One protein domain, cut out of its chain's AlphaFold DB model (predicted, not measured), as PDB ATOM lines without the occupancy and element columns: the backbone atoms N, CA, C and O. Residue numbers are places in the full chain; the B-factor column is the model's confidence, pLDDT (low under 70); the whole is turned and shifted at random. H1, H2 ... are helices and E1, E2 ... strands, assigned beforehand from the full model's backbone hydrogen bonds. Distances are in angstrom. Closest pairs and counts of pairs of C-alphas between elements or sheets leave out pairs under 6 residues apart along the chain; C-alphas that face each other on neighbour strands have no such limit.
ATOM      1  N   THR A 720     -23.707 -41.753  40.216       89.06
ATOM      2  CA  THR A 720     -22.589 -40.799  40.318       89.06
ATOM      3  C   THR A 720     -22.903 -39.751  41.384       89.06
ATOM      4  O   THR A 720     -23.982 -39.159  41.361       89.06
ATOM      5  N   LEU A 721     -21.981 -39.524  42.330       88.12
ATOM      6  CA  LEU A 721     -22.151 -38.521  43.388       88.12
ATOM      7  C   LEU A 721     -21.253 -37.298  43.181       88.12
ATOM      8  O   LEU A 721     -20.037 -37.369  43.374       88.12
ATOM      9  N   ASP A 722     -21.892 -36.168  42.889       83.19
ATOM     10  CA  ASP A 722     -21.308 -34.830  42.811       83.19
ATOM     11  C   ASP A 722     -22.270 -33.801  43.465       83.19
ATOM     12  O   ASP A 722     -23.373 -34.169  43.888       83.19
ATOM     13  N   PRO A 723     -21.907 -32.509  43.604       82.06
ATOM     14  CA  PRO A 723     -22.777 -31.507  44.227       82.06
ATOM     15  C   PRO A 723     -24.173 -31.379  43.593       82.06
ATOM     16  O   PRO A 723     -25.139 -31.098  44.306       82.06
ATOM     17  N   THR A 724     -24.314 -31.600  42.285       77.25
ATOM     18  CA  THR A 724     -25.597 -31.508  41.577       77.25
ATOM     19  C   THR A 724     -26.508 -32.696  41.884       77.25
ATOM     20  O   THR A 724     -27.660 -32.479  42.264       77.25
ATOM     21  N   THR A 725     -26.003 -33.935  41.833       80.88
ATOM     22  CA  THR A 725     -26.802 -35.126  42.163       80.88
ATOM     23  C   THR A 725     -27.094 -35.242  43.657       80.88
ATOM     24  O   THR A 725     -28.148 -35.744  44.026       80.88
ATOM     25  N   THR A 726     -26.218 -34.737  44.532       81.19
ATOM     26  CA  THR A 726     -26.393 -34.822  45.997       81.19
ATOM     27  C   THR A 726     -27.218 -33.693  46.621       81.19
ATOM     28  O   THR A 726     -27.723 -33.873  47.727       81.19
ATOM     29  N   SER A 727     -27.378 -32.539  45.956       72.94
ATOM     30  CA  SER A 727     -28.131 -31.390  46.507       72.94
ATOM     31  C   SER A 727     -29.186 -30.773  45.580       72.94
ATOM     32  O   SER A 727     -29.978 -29.938  46.020       72.94
ATOM     33  N   GLY A 728     -29.229 -31.184  44.309       70.81
ATOM     34  CA  GLY A 728     -30.232 -30.761  43.334       70.81
ATOM     35  C   GLY A 728     -31.479 -31.652  43.302       70.81
ATOM     36  O   GLY A 728     -31.688 -32.526  44.141       70.81
ATOM     37  N   GLY A 729     -32.316 -31.454  42.277       69.19
ATOM     38  CA  GLY A 729     -33.607 -32.145  42.126       69.19
ATOM     39  C   GLY A 729     -33.539 -33.673  41.974       69.19
ATOM     40  O   GLY A 729     -34.556 -34.339  42.145       69.19
ATOM     41  N   GLN A 730     -32.362 -34.238  41.692       72.25
ATOM     42  CA  GLN A 730     -32.141 -35.686  41.602       72.25
ATOM     43  C   GLN A 730     -31.859 -36.349  42.965       72.25
ATOM     44  O   GLN A 730     -32.018 -37.563  43.082       72.25
ATOM     45  N   ALA A 731     -31.533 -35.578  44.014       79.94
ATOM     46  CA  ALA A 731     -31.011 -36.093  45.286       79.94
ATOM     47  C   ALA A 731     -31.887 -37.159  45.966       79.94
ATOM     48  O   ALA A 731     -31.358 -38.086  46.581       79.94
ATOM     49  N   ALA A 732     -33.214 -37.083  45.821       81.50
ATOM     50  CA  ALA A 732     -34.125 -38.100  46.343       81.50
ATOM     51  C   ALA A 732     -33.956 -39.460  45.633       81.50
ATOM     52  O   ALA A 732     -33.831 -40.483  46.302       81.50
ATOM     53  N   ALA A 733     -33.887 -39.472  44.296       78.75
ATOM     54  CA  ALA A 733     -33.679 -40.691  43.507       78.75
ATOM     55  C   ALA A 733     -32.252 -41.238  43.687       78.75
ATOM     56  O   ALA A 733     -32.070 -42.432  43.911       78.75
ATOM     57  N   THR A 734     -31.253 -40.351  43.690       84.12
ATOM     58  CA  THR A 734     -29.846 -40.658  43.992       84.12
ATOM     59  C   THR A 734     -29.691 -41.342  45.356       84.12
ATOM     60  O   THR A 734     -28.985 -42.343  45.462       84.12
ATOM     61  N   THR A 735     -30.382 -40.846  46.390       86.44
ATOM     62  CA  THR A 735     -30.363 -41.441  47.739       86.44
ATOM     63  C   THR A 735     -31.105 -42.777  47.780       86.44
ATOM     64  O   THR A 735     -30.592 -43.737  48.348       86.44
ATOM     65  N   ALA A 736     -32.285 -42.865  47.154       84.44
ATOM     66  CA  ALA A 736     -33.088 -44.085  47.136       84.44
ATOM     67  C   ALA A 736     -32.375 -45.244  46.419       84.44
ATOM     68  O   ALA A 736     -32.331 -46.349  46.957       84.44
ATOM     69  N   LEU A 737     -31.763 -45.000  45.253       86.38
ATOM     70  CA  LEU A 737     -30.966 -46.021  44.569       86.38
ATOM     71  C   LEU A 737     -29.732 -46.411  45.389       86.38
ATOM     72  O   LEU A 737     -29.422 -47.596  45.483       86.38
ATOM     73  N   LEU A 738     -29.048 -45.447  46.013       89.44
ATOM     74  CA  LEU A 738     -27.875 -45.760  46.822       89.44
ATOM     75  C   LEU A 738     -28.213 -46.701  47.989       89.44
ATOM     76  O   LEU A 738     -27.531 -47.705  48.165       89.44
ATOM     77  N   GLN A 739     -29.304 -46.442  48.711       89.62
ATOM     78  CA  GLN A 739     -29.766 -47.312  49.799       89.62
ATOM     79  C   GLN A 739     -30.112 -48.732  49.322       89.62
ATOM     80  O   GLN A 739     -29.965 -49.689  50.079       89.62
ATOM     81  N   ARG A 740     -30.555 -48.898  48.068       88.69
ATOM     82  CA  ARG A 740     -30.839 -50.217  47.474       88.69
ATOM     83  C   ARG A 740     -29.582 -50.953  47.025       88.69
ATOM     84  O   ARG A 740     -29.492 -52.155  47.248       88.69
ATOM     85  N   LEU A 741     -28.603 -50.237  46.471       90.12
ATOM     86  CA  LEU A 741     -27.274 -50.782  46.185       90.12
ATOM     87  C   LEU A 741     -26.574 -51.252  47.470       90.12
ATOM     88  O   LEU A 741     -26.027 -52.348  47.499       90.12
ATOM     89  N   GLU A 742     -26.630 -50.448  48.536       92.00
ATOM     90  CA  GLU A 742     -26.032 -50.775  49.839       92.00
ATOM     91  C   GLU A 742     -26.736 -51.984  50.494       92.00
ATOM     92  O   GLU A 742     -26.060 -52.910  50.937       92.00
ATOM     93  N   GLN A 743     -28.074 -52.066  50.453       90.62
ATOM     94  CA  GLN A 743     -28.813 -53.240  50.950       90.62
ATOM     95  C   GLN A 743     -28.496 -54.528  50.165       90.62
ATOM     96  O   GLN A 743     -28.352 -55.591  50.768       90.62
ATOM     97  N   ALA A 744     -28.377 -54.456  48.835       88.06
ATOM     98  CA  ALA A 744     -28.109 -55.628  47.996       88.06
ATOM     99  C   ALA A 744     -26.679 -56.191  48.174       88.06
ATOM    100  O   ALA A 744     -26.457 -57.383  47.937       88.06
ATOM    101  N   ASP A 745     -25.729 -55.355  48.609       90.06
ATOM    102  CA  ASP A 745     -24.382 -55.757  49.037       90.06
ATOM    103  C   ASP A 745     -24.398 -56.401  50.437       90.06
ATOM    104  O   ASP A 745     -23.834 -57.484  50.622       90.06
ATOM    105  N   GLU A 746     -25.129 -55.819  51.402       90.56
ATOM    106  CA  GLU A 746     -25.324 -56.413  52.738       90.56
ATOM    107  C   GLU A 746     -26.001 -57.795  52.676       90.56
ATOM    108  O   GLU A 746     -25.582 -58.729  53.371       90.56
ATOM    109  N   ASP A 747     -26.999 -57.954  51.801       86.12
ATOM    110  CA  ASP A 747     -27.666 -59.232  51.524       86.12
ATOM    111  C   ASP A 747     -26.759 -60.220  50.754       86.12
ATOM    112  O   ASP A 747     -27.039 -61.422  50.692       86.12
ATOM    113  N   GLY A 748     -25.642 -59.738  50.196       85.00
ATOM    114  CA  GLY A 748     -24.653 -60.521  49.458       85.00
ATOM    115  C   GLY A 748     -25.103 -60.956  48.063       85.00
ATOM    116  O   GLY A 748     -24.578 -61.944  47.544       85.00
ATOM    117  N   VAL A 749     -26.075 -60.256  47.473       82.12
ATOM    118  CA  VAL A 749     -26.574 -60.526  46.116       82.12
ATOM    119  C   VAL A 749     -25.621 -59.936  45.072       82.12
ATOM    120  O   VAL A 749     -25.345 -60.596  44.071       82.12
ATOM    121  N   VAL A 750     -25.067 -58.751  45.350       82.94
ATOM    122  CA  VAL A 750     -24.065 -58.048  44.524       82.94
ATOM    123  C   VAL A 750     -22.785 -57.724  45.314       82.94
ATOM    124  O   VAL A 750     -22.712 -57.993  46.510       82.94
ATOM    125  N   ASP A 751     -21.770 -57.178  44.635       82.19
ATOM    126  CA  ASP A 751     -20.532 -56.609  45.201       82.19
ATOM    127  C   ASP A 751     -20.460 -55.109  44.846       82.19
ATOM    128  O   ASP A 751     -20.208 -54.732  43.692       82.19
ATOM    129  N   LEU A 752     -20.748 -54.242  45.824       86.31
ATOM    130  CA  LEU A 752     -20.806 -52.788  45.653       86.31
ATOM    131  C   LEU A 752     -19.422 -52.148  45.815       86.31
ATOM    132  O   LEU A 752     -18.820 -52.118  46.888       86.31
ATOM    133  N   ARG A 753     -18.939 -51.530  44.737       82.31
ATOM    134  CA  ARG A 753     -17.598 -50.954  44.628       82.31
ATOM    135  C   ARG A 753     -17.635 -49.447  44.441       82.31
ATOM    136  O   ARG A 753     -18.523 -48.874  43.814       82.31
ATOM    137  N   VAL A 754     -16.610 -48.781  44.959       85.69
ATOM    138  CA  VAL A 754     -16.526 -47.320  44.952       85.69
ATOM    139  C   VAL A 754     -15.139 -46.866  44.511       85.69
ATOM    140  O   VAL A 754     -14.121 -47.426  44.908       85.69
ATOM    141  N   SER A 755     -15.118 -45.835  43.676       83.25
ATOM    142  CA  SER A 755     -13.938 -45.205  43.088       83.25
ATOM    143  C   SER A 755     -14.111 -43.680  43.056       83.25
ATOM    144  O   SER A 755     -15.064 -43.144  43.627       83.25
ATOM    145  N   GLY A 756     -13.207 -42.967  42.382       82.75
ATOM    146  CA  GLY A 756     -13.318 -41.529  42.134       82.75
ATOM    147  C   GLY A 756     -12.187 -40.707  42.739       82.75
ATOM    148  O   GLY A 756     -11.256 -41.240  43.344       82.75
ATOM    149  N   VAL A 757     -12.279 -39.390  42.558       85.94
ATOM    150  CA  VAL A 757     -11.250 -38.427  42.959       85.94
ATOM    151  C   VAL A 757     -11.804 -37.510  44.038       85.94
ATOM    152  O   VAL A 757     -12.827 -36.855  43.863       85.94
ATOM    153  N   TYR A 941     -20.298 -53.660  40.999       38.03
ATOM    154  CA  TYR A 941     -20.961 -52.385  40.638       38.03
ATOM    155  C   TYR A 941     -20.177 -51.150  41.056       38.03
ATOM    156  O   TYR A 941     -19.933 -50.954  42.239       38.03
ATOM    157  N   LEU A 942     -19.776 -50.306  40.098       33.81
ATOM    158  CA  LEU A 942     -18.908 -49.155  40.361       33.81
ATOM    159  C   LEU A 942     -19.676 -47.837  40.577       33.81
ATOM    160  O   LEU A 942     -20.474 -47.414  39.744       33.81
ATOM    161  N   LYS A 943     -19.327 -47.140  41.659       39.62
ATOM    162  CA  LYS A 943     -19.716 -45.761  41.998       39.62
ATOM    163  C   LYS A 943     -18.517 -44.807  41.863       39.62
ATOM    164  O   LYS A 943     -17.387 -45.204  42.159       39.62
ATOM    165  N   THR A 944     -18.756 -43.539  41.516       31.33
ATOM    166  CA  THR A 944     -17.760 -42.447  41.633       31.33
ATOM    167  C   THR A 944     -18.115 -41.528  42.803       31.33
ATOM    168  O   THR A 944     -19.266 -41.105  42.934       31.33
ATOM    169  N   LEU A 945     -17.128 -41.188  43.638       29.66
ATOM    170  CA  LEU A 945     -17.229 -40.189  44.704       29.66
ATOM    171  C   LEU A 945     -16.425 -38.918  44.397       29.66
ATOM    172  O   LEU A 945     -15.200 -38.971  44.288       29.66
ATOM    173  N   LEU A 946     -17.112 -37.771  44.395       29.66
ATOM    174  CA  LEU A 946     -16.532 -36.423  44.413       29.66
ATOM    175  C   LEU A 946     -16.972 -35.683  45.690       29.66
ATOM    176  O   LEU A 946     -18.028 -35.055  45.742       29.66
TER     177      LEU A 946
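This is residues 720 to 757 and 941 to 946 of the 953 residues of the protein "Cytochrome c domain-containing protein" of Deltaproteobacteria bacterium (UniProt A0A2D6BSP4). A narrow ribbon of two parallel strands, E1 and E2, and one long helix, H2, spread apart like a V from the turn at residues 747 to 750. The short helix H1 makes a corner with the far end of H2, and residues 720 to 721, just before H1, come back beside E2, which makes the whole a flat, loosely closed loop. The printed part has 44 residues in two pieces, with two named helices and two named strands in the order H1, H2, E1, E2, and its class is mixed, helices and strands. It is only just compact, close to loose, with a radius of gyration of the C-alphas of 11.0 A, and it spans 31 by 23 by 10 A.

Strand E1 is residues 751 to 755, 13.3 A from first to last C-alpha, and C-alpha 751 is at (-20.532, -56.609, 45.201). Strand E2 is residues 941 to 945, 13.4 A long, and ends with C-alpha 945 at (-17.229, -40.189, 44.704). Helix H2, residues 731 to 746, is the longest helix at 22.4 A. Helix H1 is residues 723 to 727, with C-alpha 723 at (-22.777, -31.507, 44.227).

E1 and E2 are parallel neighbours, with 29 degrees between their directions. The C-alphas of Val 754 and Lys 943 face each other at 4.6 A, and N 753 and O 941, at 2.7 A, and N 943 and O 753, at 2.9 A, are within hydrogen-bond range. Residues 720 to 721 form a short parallel pairing with residues 944 to 945 of E2. A tight link of 4 residues joins H2 to E1, and their closest C-alphas are those of Asp 745 and Asp 751, 5.5 A apart. H2 and E2 are apart. H1 and H2 touch only at the corner by their tight link of 3 residues, H2 with residues 731 to 735 alone; their closest C-alphas are those of Thr 725 and Ala 731, 5.3 A apart. H1 is apart from E1 and from E2. In H1 and H2 every O i to N i+4 pair is within hydrogen-bond range.

The two C-alphas farthest apart are those of Gly 728 and Gly 748, at 30.9 A, while the first and last printed C-alphas, of Thr 720 and Leu 946, are 8.5 A apart. Residues 758 to 940 are cut out and not printed, and C-alphas 757 and 941 are 17.2 A apart across this cut. The link from E1 to E2 runs across the cut; no link that is printed whole is long. The mean pLDDT of the printed part is 76.9, and the model's confidence is under 70 at residue 729 and at residues 941 to 946; the mean over E2 is 34.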